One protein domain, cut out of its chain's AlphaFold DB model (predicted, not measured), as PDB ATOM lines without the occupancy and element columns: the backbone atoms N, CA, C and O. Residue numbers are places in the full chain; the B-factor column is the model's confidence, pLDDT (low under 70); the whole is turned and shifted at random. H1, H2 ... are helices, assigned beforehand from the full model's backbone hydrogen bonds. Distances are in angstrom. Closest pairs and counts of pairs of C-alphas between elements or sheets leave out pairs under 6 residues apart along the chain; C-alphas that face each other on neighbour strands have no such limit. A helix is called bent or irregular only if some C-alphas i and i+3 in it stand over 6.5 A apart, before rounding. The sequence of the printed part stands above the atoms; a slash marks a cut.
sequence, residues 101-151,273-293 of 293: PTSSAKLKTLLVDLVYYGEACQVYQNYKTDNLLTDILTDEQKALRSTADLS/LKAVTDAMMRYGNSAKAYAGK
ATOM      1  N   PRO A 101     166.990 232.124 258.999       90.62
ATOM      2  CA  PRO A 101     167.381 231.238 260.100       90.62
ATOM      3  C   PRO A 101     168.499 231.823 260.969       90.62
ATOM      4  O   PRO A 101     168.550 231.573 262.166       90.62
ATOM      5  N   THR A 102     169.372 232.640 260.375       92.31
ATOM      6  CA  THR A 102     170.523 233.264 261.045       92.31
ATOM      7  C   THR A 102     170.159 234.475 261.903       92.31
ATOM      8  O   THR A 102     170.980 234.946 262.689       92.31
ATOM      9  N   SER A 103     168.932 234.987 261.789       92.31
ATOM     10  CA  SER A 103     168.449 236.063 262.650       92.31
ATOM     11  C   SER A 103     168.295 235.559 264.082       92.31
ATOM     12  O   SER A 103     167.538 234.631 264.352       92.31
ATOM     13  N   SER A 104     168.966 236.214 265.027       94.12
ATOM     14  CA  SER A 104     168.865 235.880 266.453       94.12
ATOM     15  C   SER A 104     167.425 235.961 266.985       94.12
ATOM     16  O   SER A 104     166.690 236.870 266.588       94.12
ATOM     17  N   ALA A 105     167.088 235.158 267.996       94.94
ATOM     18  CA  ALA A 105     165.789 235.212 268.674       94.94
ATOM     19  C   ALA A 105     165.423 236.624 269.175       94.94
ATOM     20  O   ALA A 105     164.362 237.134 268.837       94.94
ATOM     21  N   LYS A 106     166.352 237.310 269.860       94.94
ATOM     22  CA  LYS A 106     166.165 238.694 270.347       94.94
ATOM     23  C   LYS A 106     165.764 239.684 269.239       94.94
ATOM     24  O   LYS A 106     164.959 240.573 269.483       94.94
ATOM     25  N   LEU A 107     166.321 239.542 268.029       94.44
ATOM     26  CA  LEU A 107     165.941 240.389 266.885       94.44
ATOM     27  C   LEU A 107     164.522 240.079 266.425       94.44
ATOM     28  O   LEU A 107     163.755 240.990 266.144       94.44
ATOM     29  N   LYS A 108     164.175 238.792 266.340       96.44
ATOM     30  CA  LYS A 108     162.843 238.385 265.898       96.44
ATOM     31  C   LYS A 108     161.768 238.866 266.873       96.44
ATOM     32  O   LYS A 108     160.802 239.467 266.425       96.44
ATOM     33  N   THR A 109     161.982 238.709 268.181       97.12
ATOM     34  CA  THR A 109     161.083 239.241 269.219       97.12
ATOM     35  C   THR A 109     160.945 240.761 269.127       97.12
ATOM     36  O   THR A 109     159.826 241.260 269.108       97.12
ATOM     37  N   LEU A 110     162.052 241.496 268.961       95.75
ATOM     38  CA  LEU A 110     162.025 242.948 268.744       95.75
ATOM     39  C   LEU A 110     161.147 243.349 267.550       95.75
ATOM     40  O   LEU A 110     160.336 244.263 267.667       95.75
ATOM     41  N   LEU A 111     161.307 242.680 266.405       95.81
ATOM     42  CA  LEU A 111     160.531 242.993 265.206       95.81
ATOM     43  C   LEU A 111     159.050 242.639 265.373       95.81
ATOM     44  O   LEU A 111     158.199 243.394 264.917       95.81
ATOM     45  N   VAL A 112     158.729 241.530 266.045       97.62
ATOM     46  CA  VAL A 112     157.335 241.156 266.322       97.62
ATOM     47  C   VAL A 112     156.683 242.148 267.285       97.62
ATOM     48  O   VAL A 112     155.582 242.618 267.010       97.62
ATOM     49  N   ASP A 113     157.363 242.550 268.361       97.19
ATOM     50  CA  ASP A 113     156.826 243.555 269.284       97.19
ATOM     51  C   ASP A 113     156.672 244.934 268.623       97.19
ATOM     52  O   ASP A 113     155.709 245.639 268.917       97.19
ATOM     53  N   LEU A 114     157.555 245.299 267.684       94.94
ATOM     54  CA  LEU A 114     157.396 246.503 266.861       94.94
ATOM     55  C   LEU A 114     156.120 246.446 266.006       94.94
ATOM     56  O   LEU A 114     155.393 247.433 265.927       94.94
ATOM     57  N   VAL A 115     155.828 245.297 265.388       96.44
ATOM     58  CA  VAL A 115     154.606 245.100 264.588       96.44
ATOM     59  C   VAL A 115     153.355 245.228 265.459       96.44
ATOM     60  O   VAL A 115     152.426 245.938 265.084       96.44
ATOM     61  N   TYR A 116     153.346 244.615 266.647       97.19
ATOM     62  CA  TYR A 116     152.235 244.748 267.597       97.19
ATOM     63  C   TYR A 116     152.088 246.169 268.150       97.19
ATOM     64  O   TYR A 116     150.970 246.621 268.397       97.19
ATOM     65  N   TYR A 117     153.195 246.891 268.340       94.94
ATOM     66  CA  TYR A 117     153.141 248.306 268.694       94.94
ATOM     67  C   TYR A 117     152.527 249.142 267.564       94.94
ATOM     68  O   TYR A 117     151.642 249.960 267.816       94.94
ATOM     69  N   GLY A 118     152.924 248.880 266.318       93.44
ATOM     70  CA  GLY A 118     152.318 249.501 265.147       93.44
ATOM     71  C   GLY A 118     150.814 249.233 265.041       93.44
ATOM     72  O   GLY A 118     150.055 250.181 264.856       93.44
ATOM     73  N   GLU A 119     150.368 247.986 265.232       95.88
ATOM     74  CA  GLU A 119     148.940 247.625 265.252       95.88
ATOM     75  C   GLU A 119     148.177 248.388 266.344       95.88
ATOM     76  O   GLU A 119     147.126 248.974 266.081       95.88
ATOM     77  N   ALA A 120     148.715 248.443 267.566       94.94
ATOM     78  CA  ALA A 120     148.080 249.187 268.651       94.94
ATOM     79  C   ALA A 120     147.906 250.672 268.284       94.94
ATOM     80  O   ALA A 120     146.844 251.253 268.523       94.94
ATOM     81  N   CYS A 121     148.911 251.275 267.639       93.00
ATOM     82  CA  CYS A 121     148.820 252.636 267.111       93.00
ATOM     83  C   CYS A 121     147.792 252.764 265.971       93.00
ATOM     84  O   CYS A 121     147.062 253.757 265.950       93.00
ATOM     85  N   GLN A 122     147.696 251.783 265.062       93.75
ATOM     86  CA  GLN A 122     146.674 251.753 264.005       93.75
ATOM     87  C   GLN A 122     145.266 251.795 264.599       93.75
ATOM     88  O   GLN A 122     144.459 252.642 264.218       93.75
ATOM     89  N   VAL A 123     144.986 250.934 265.579       94.94
ATOM     90  CA  VAL A 123     143.680 250.865 266.248       94.94
ATOM     91  C   VAL A 123     143.377 252.154 267.010       94.94
ATOM     92  O   VAL A 123     142.277 252.693 266.897       94.94
ATOM     93  N   TYR A 124     144.347 252.682 267.762       91.75
ATOM     94  CA  TYR A 124     144.157 253.899 268.554       91.75
ATOM     95  C   TYR A 124     143.860 255.130 267.691       91.75
ATOM     96  O   TYR A 124     142.993 255.931 268.042       91.75
ATOM     97  N   GLN A 125     144.548 255.264 266.555       90.56
ATOM     98  CA  GLN A 125     144.417 256.414 265.653       90.56
ATOM     99  C   GLN A 125     143.400 256.197 264.527       90.56
ATOM    100  O   GLN A 125     143.233 257.079 263.688       90.56
ATOM    101  N   ASN A 126     142.718 255.045 264.500       93.56
ATOM    102  CA  ASN A 126     141.832 254.645 263.406       93.56
ATOM    103  C   ASN A 126     142.531 254.718 262.028       93.56
ATOM    104  O   ASN A 126     141.982 255.227 261.050       93.56
ATOM    105  N   TYR A 127     143.777 254.245 261.967       91.94
ATOM    106  CA  TYR A 127     144.631 254.291 260.783       91.94
ATOM    107  C   TYR A 127     144.704 252.919 260.109       91.94
ATOM    108  O   TYR A 127     145.326 252.006 260.650       91.94
ATOM    109  N   LYS A 128     144.102 252.782 258.919       93.19
ATOM    110  CA  LYS A 128     144.108 251.543 258.109       93.19
ATOM    111  C   LYS A 128     143.751 250.288 258.921       93.19
ATOM    112  O   LYS A 128     144.432 249.271 258.856       93.19
ATOM    113  N   THR A 129     142.698 250.367 259.730       94.81
ATOM    114  CA  THR A 129     142.270 249.269 260.618       94.81
ATOM    115  C   THR A 129     141.673 248.071 259.874       94.81
ATOM    116  O   THR A 129     141.374 247.056 260.490       94.81
ATOM    117  N   ASP A 130     141.469 248.195 258.563       95.25
ATOM    118  CA  ASP A 130     141.107 247.130 257.628       95.25
ATOM    119  C   ASP A 130     142.314 246.293 257.166       95.25
ATOM    120  O   ASP A 130     142.120 245.220 256.606       95.25
ATOM    121  N   ASN A 131     143.540 246.773 257.406       93.25
ATOM    122  CA  ASN A 131     144.796 246.097 257.079       93.25
ATOM    123  C   ASN A 131     145.771 246.251 258.257       93.25
ATOM    124  O   ASN A 131     146.608 247.166 258.293       93.25
ATOM    125  N   LEU A 132     145.634 245.380 259.255       96.44
ATOM    126  CA  LEU A 132     146.426 245.466 260.474       96.44
ATOM    127  C   LEU A 132     147.860 245.010 260.213       96.44
ATOM    128  O   LEU A 132     148.133 244.079 259.459       96.44
ATOM    129  N   LEU A 133     148.815 245.650 260.880       95.69
ATOM    130  CA  LEU A 133     150.232 245.346 260.718       95.69
ATOM    131  C   LEU A 133     150.568 243.900 261.081       95.69
ATOM    132  O   LEU A 133     151.467 243.323 260.477       95.69
ATOM    133  N   THR A 134     149.850 243.289 262.023       97.38
ATOM    134  CA  THR A 134     150.045 241.882 262.398       97.38
ATOM    135  C   THR A 134     149.554 240.880 261.362       97.38
ATOM    136  O   THR A 134     149.948 239.713 261.447       97.38
ATOM    137  N   ASP A 135     148.811 241.312 260.340       96.69
ATOM    138  CA  ASP A 135     148.417 240.462 259.208       96.69
ATOM    139  C   ASP A 135     149.634 240.016 258.380       96.69
ATOM    140  O   ASP A 135     149.564 239.048 257.625       96.69
ATOM    141  N   ILE A 136     150.792 240.672 258.548       95.81
ATOM    142  CA  ILE A 136     152.046 240.258 257.904       95.81
ATOM    143  C   ILE A 136     152.708 239.037 258.560       95.81
ATOM    144  O   ILE A 136     153.675 238.521 257.993       95.81
ATOM    145  N   LEU A 137     152.266 238.634 259.757       97.62
ATOM    146  CA  LEU A 137     152.909 237.607 260.581       97.62
ATOM    147  C   LEU A 137     152.185 236.257 260.478       97.62
ATOM    148  O   LEU A 137     150.958 236.199 260.567       97.62
ATOM    149  N   THR A 138     152.948 235.162 260.402       97.62
ATOM    150  CA  THR A 138     152.402 233.804 260.610       97.62
ATOM    151  C   THR A 138     152.108 233.548 262.088       97.62
ATOM    152  O   THR A 138     152.606 234.264 262.962       97.62
ATOM    153  N   ASP A 139     151.347 232.500 262.400       97.75
ATOM    154  CA  ASP A 139     151.033 232.147 263.790       97.75
ATOM    155  C   ASP A 139     152.293 231.792 264.601       97.75
ATOM    156  O   ASP A 139     152.438 232.214 265.750       97.75
ATOM    157  N   GLU A 140     153.274 231.122 263.985       96.56
ATOM    158  CA  GLU A 140     154.568 230.833 264.615       96.56
ATOM    159  C   GLU A 140     155.364 232.112 264.895       96.56
ATOM    160  O   GLU A 140     156.051 232.211 265.910       96.56
ATOM    161  N   GLN A 141     155.275 233.108 264.011       97.81
ATOM    162  CA  GLN A 141     155.931 234.399 264.213       97.81
ATOM    163  C   GLN A 141     155.233 235.209 265.308       97.81
ATOM    164  O   GLN A 141     155.913 235.806 266.141       97.81
ATOM    165  N   LYS A 142     153.895 235.186 265.369       97.88
ATOM    166  CA  LYS A 142     153.121 235.822 266.449       97.88
ATOM    167  C   LYS A 142     153.485 235.251 267.820       97.88
ATOM    168  O   LYS A 142     153.559 236.005 268.788       97.88
ATOM    169  N   ALA A 143     153.805 233.957 267.902       97.06
ATOM    170  CA  ALA A 143     154.249 233.316 269.141       97.06
ATOM    171  C   ALA A 143     155.597 233.843 269.683       97.06
ATOM    172  O   ALA A 143     155.915 233.607 270.845       97.06
ATOM    173  N   LEU A 144     156.382 234.581 268.884       96.94
ATOM    174  CA  LEU A 144     157.640 235.207 269.324       96.94
ATOM    175  C   LEU A 144     157.439 236.514 270.105       96.94
ATOM    176  O   LEU A 144     158.422 237.074 270.601       96.94
ATOM    177  N   ARG A 145     156.199 237.017 270.170       96.56
ATOM    178  CA  ARG A 145     155.820 238.244 270.882       96.56
ATOM    179  C   ARG A 145     156.153 238.143 272.369       96.56
ATOM    180  O   ARG A 145     155.935 237.109 273.000       96.56
ATOM    181  N   SER A 146     156.578 239.252 272.963       95.88
ATOM    182  CA  SER A 146     156.738 239.341 274.414       95.88
ATOM    183  C   SER A 146     155.386 239.288 275.130       95.88
ATOM    184  O   SER A 146     154.556 240.186 274.970       95.88
ATOM    185  N   THR A 147     155.188 238.286 275.989       92.06
ATOM    186  CA  THR A 147     153.933 238.065 276.738       92.06
ATOM    187  C   THR A 147     154.040 238.300 278.242       92.06
ATOM    188  O   THR A 147     153.010 238.375 278.900       92.06
ATOM    189  N   ALA A 148     155.251 238.478 278.782       89.69
ATOM    190  CA  ALA A 148     155.464 238.708 280.212       89.69
ATOM    191  C   ALA A 148     154.644 239.899 280.740       89.69
ATOM    192  O   ALA A 148     154.424 240.875 280.013       89.69
ATOM    193  N   ASP A 149     154.206 239.830 281.995       89.44
ATOM    194  CA  ASP A 149     153.488 240.935 282.628       89.44
ATOM    195  C   ASP A 149     154.368 242.188 282.697       89.44
ATOM    196  O   ASP A 149     155.565 242.128 282.986       89.44
ATOM    197  N   LEU A 150     153.766 243.344 282.412       93.00
ATOM    198  CA  LEU A 150     154.446 244.631 282.503       93.00
ATOM    199  C   LEU A 150     154.314 245.179 283.923       93.00
ATOM    200  O   LEU A 150     153.264 245.698 284.298       93.00
ATOM    201  N   SER A 151     155.396 245.103 284.693       92.38
ATOM    202  CA  SER A 151     155.512 245.788 285.984       92.38
ATOM    203  C   SER A 151     156.175 247.152 285.780       92.38
ATOM    204  O   SER A 151     157.393 247.286 285.887       92.38
ATOM    205  N   LEU A 273     144.446 253.890 275.246       90.38
ATOM    206  CA  LEU A 273     145.789 254.423 275.422       90.38
ATOM    207  C   LEU A 273     146.703 253.418 276.133       90.38
ATOM    208  O   LEU A 273     147.861 253.281 275.752       90.38
ATOM    209  N   LYS A 274     146.177 252.662 277.107       93.56
ATOM    210  CA  LYS A 274     146.922 251.630 277.837       93.56
ATOM    211  C   LYS A 274     147.405 250.528 276.906       93.56
ATOM    212  O   LYS A 274     148.556 250.118 277.012       93.56
ATOM    213  N   ALA A 275     146.567 250.094 275.962       94.31
ATOM    214  CA  ALA A 275     146.957 249.109 274.954       94.31
ATOM    215  C   ALA A 275     148.154 249.593 274.115       94.31
ATOM    216  O   ALA A 275     149.098 248.832 273.890       94.31
ATOM    217  N   VAL A 276     148.153 250.871 273.718       93.62
ATOM    218  CA  VAL A 276     149.272 251.487 272.988       93.62
ATOM    219  C   VAL A 276     150.520 251.567 273.856       93.62
ATOM    220  O   VAL A 276     151.584 251.124 273.429       93.62
ATOM    221  N   THR A 277     150.413 252.101 275.078       93.50
ATOM    222  CA  THR A 277     151.578 252.260 275.955       93.50
ATOM    223  C   THR A 277     152.166 250.921 276.384       93.50
ATOM    224  O   THR A 277     153.379 250.810 276.513       93.50
ATOM    225  N   ASP A 278     151.350 249.880 276.539       95.38
ATOM    226  CA  ASP A 278     151.839 248.542 276.873       95.38
ATOM    227  C   ASP A 278     152.568 247.895 275.697       95.38
ATOM    228  O   ASP A 278     153.640 247.316 275.877       95.38
ATOM    229  N   ALA A 279     152.033 248.018 274.481       95.50
ATOM    230  CA  ALA A 279     152.721 247.540 273.287       95.50
ATOM    231  C   ALA A 279     154.043 248.301 273.058       95.50
ATOM    232  O   ALA A 279     155.069 247.681 272.781       95.50
ATOM    233  N   MET A 280     154.040 249.619 273.281       94.00
ATOM    234  CA  MET A 280     155.230 250.473 273.247       94.00
ATOM    235  C   MET A 280     156.292 250.017 274.256       94.00
ATOM    236  O   MET A 280     157.451 249.840 273.885       94.00
ATOM    237  N   MET A 281     155.913 249.769 275.516       95.19
ATOM    238  CA  MET A 281     156.857 249.318 276.545       95.19
ATOM    239  C   MET A 281     157.408 247.914 276.259       95.19
ATOM    240  O   MET A 281     158.584 247.661 276.512       95.19
ATOM    241  N   ARG A 282     156.610 247.005 275.679       95.94
ATOM    242  CA  ARG A 282     157.100 245.691 275.212       95.94
ATOM    243  C   ARG A 282     158.145 245.848 274.113       95.94
ATOM    244  O   ARG A 282     159.221 245.264 274.215       95.94
ATOM    245  N   TYR A 283     157.863 246.691 273.121       94.88
ATOM    246  CA  TYR A 283     158.828 247.038 272.083       94.88
ATOM    247  C   TYR A 283     160.121 247.624 272.678       94.88
ATOM    248  O   TYR A 283     161.210 247.158 272.336       94.88
ATOM    249  N   GLY A 284     160.021 248.565 273.623       92.81
ATOM    250  CA  GLY A 284     161.186 249.149 274.294       92.81
ATOM    251  C   GLY A 284     162.013 248.132 275.091       92.81
ATOM    252  O   GLY A 284     163.243 248.104 274.989       92.81
ATOM    253  N   ASN A 285     161.355 247.219 275.812       94.62
ATOM    254  CA  ASN A 285     162.017 246.127 276.533       94.62
ATOM    255  C   ASN A 285     162.758 245.177 275.582       94.62
ATOM    256  O   ASN A 285     163.915 244.823 275.827       94.62
ATOM    257  N   SER A 286     162.136 244.815 274.460       94.81
ATOM    258  CA  SER A 286     162.772 243.991 273.430       94.81
ATOM    259  C   SER A 286     163.925 244.713 272.736       94.81
ATOM    260  O   SER A 286     164.953 244.095 272.443       94.81
ATOM    261  N   ALA A 287     163.817 246.031 272.546       92.94
ATOM    262  CA  ALA A 287     164.899 246.860 272.024       92.94
ATOM    263  C   ALA A 287     166.093 246.866 272.985       92.94
ATOM    264  O   ALA A 287     167.230 246.668 272.555       92.94
ATOM    265  N   LYS A 288     165.843 246.998 274.293       92.31
ATOM    266  CA  LYS A 288     166.869 246.912 275.343       92.31
ATOM    267  C   LYS A 288     167.536 245.537 275.386       92.31
ATOM    268  O   LYS A 288     168.764 245.457 275.401       92.31
ATOM    269  N   ALA A 289     166.756 244.459 275.307       92.75
ATOM    270  CA  ALA A 289     167.280 243.093 275.269       92.75
ATOM    271  C   ALA A 289     168.151 242.819 274.028       92.75
ATOM    272  O   ALA A 289     169.152 242.098 274.123       92.75
ATOM    273  N   TYR A 290     167.777 243.381 272.873       91.38
ATOM    274  CA  TYR A 290     168.542 243.295 271.629       91.38
ATOM    275  C   TYR A 290     169.810 244.159 271.648       91.38
ATOM    276  O   TYR A 290     170.828 243.710 271.133       91.38
ATOM    277  N   ALA A 291     169.764 245.361 272.228       85.19
ATOM    278  CA  ALA A 291     170.914 246.262 272.308       85.19
ATOM    279  C   ALA A 291     172.000 245.751 273.269       85.19
ATOM    280  O   ALA A 291     173.181 245.905 272.985       85.19
ATOM    281  N   GLY A 292     171.616 245.103 274.376       70.56
ATOM    282  CA  GLY A 292     172.542 244.442 275.309       70.56
ATOM    283  C   GLY A 292     173.031 243.070 274.832       70.56
ATOM    284  O   GLY A 292     173.090 242.132 275.626       70.56
ATOM    285  N   LYS A 293     173.248 242.905 273.527       50.16
ATOM    286  CA  LYS A 293     173.819 241.692 272.933       50.16
ATOM    287  C   LYS A 293     175.333 241.700 272.937       50.16
ATOM    288  O   LYS A 293     175.905 242.788 272.738       50.16
TER     289      LYS A 293
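Overview. This is residues 101 to 151 and 273 to 293 of the 293 residues of an uncharacterized protein of Clostridium sp. CAG:217 (UniProt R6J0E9). Two long helices, H1 and H4, lie side by side and run opposite ways. After H1 the backbone folds back along the side of H1 away from H4, where the one-turn helix H2 packs on H1; the equally short H3 follows, and residues 143 to 151 then cross the long pair to the cut. The printed part has 72 residues with four named helices, in the order H1, H2, H3, H4, and no named strand: the class is all helix. It is compact, with a radius of gyration of the C-alphas of 12.3 A and spans of 36 by 29 by 18 A.

Arrangement. H1, residues 105 to 125, touches H4, residues 273 to 291, at a shallow tilt of 21 degrees, opposite ways; their closest C-alphas, of Tyr 117 and Ala 279, are 4.7 A apart. H2, residues 133 to 136, touches H1 at residues 115 to 119 alone, with the closest C-alphas, of Glu 119 and Leu 133, 5.2 A apart. H3, residues 139 to 142, is close to H1 but not clearly touching; their closest C-alphas, of Val 112 and Lys 142, are 6.8 A apart. H4 is apart from H2 and from H3. Every O i to N i+4 pair is within hydrogen-bond range in H1 and H4, while H2 and H3 are too short for such a pair.

Along the chain. H1 measures 30.3 A from C-alpha 105 at (165.789, 235.212, 268.674) to C-alpha 125. H2 is neither bent nor irregular, but only just: C-alphas 133 and 136 are 6.1 A apart. H3 measures 5.0 A. H4 measures 26.6 A and ends with C-alpha 291 at (170.914, 246.262, 272.308).

Size, cuts and confidence. The C-alphas farthest apart, of Asp 130 and Lys 293, are 36.5 A apart. Residues 152 to 272 are not printed, and C-alphas 151 and 273 are 16.8 A apart across the cut. The link from H1 to H2 is short and that from H2 to H3 is tight. The mean pLDDT of the printed part is 93.5, and residue 293 is under 70.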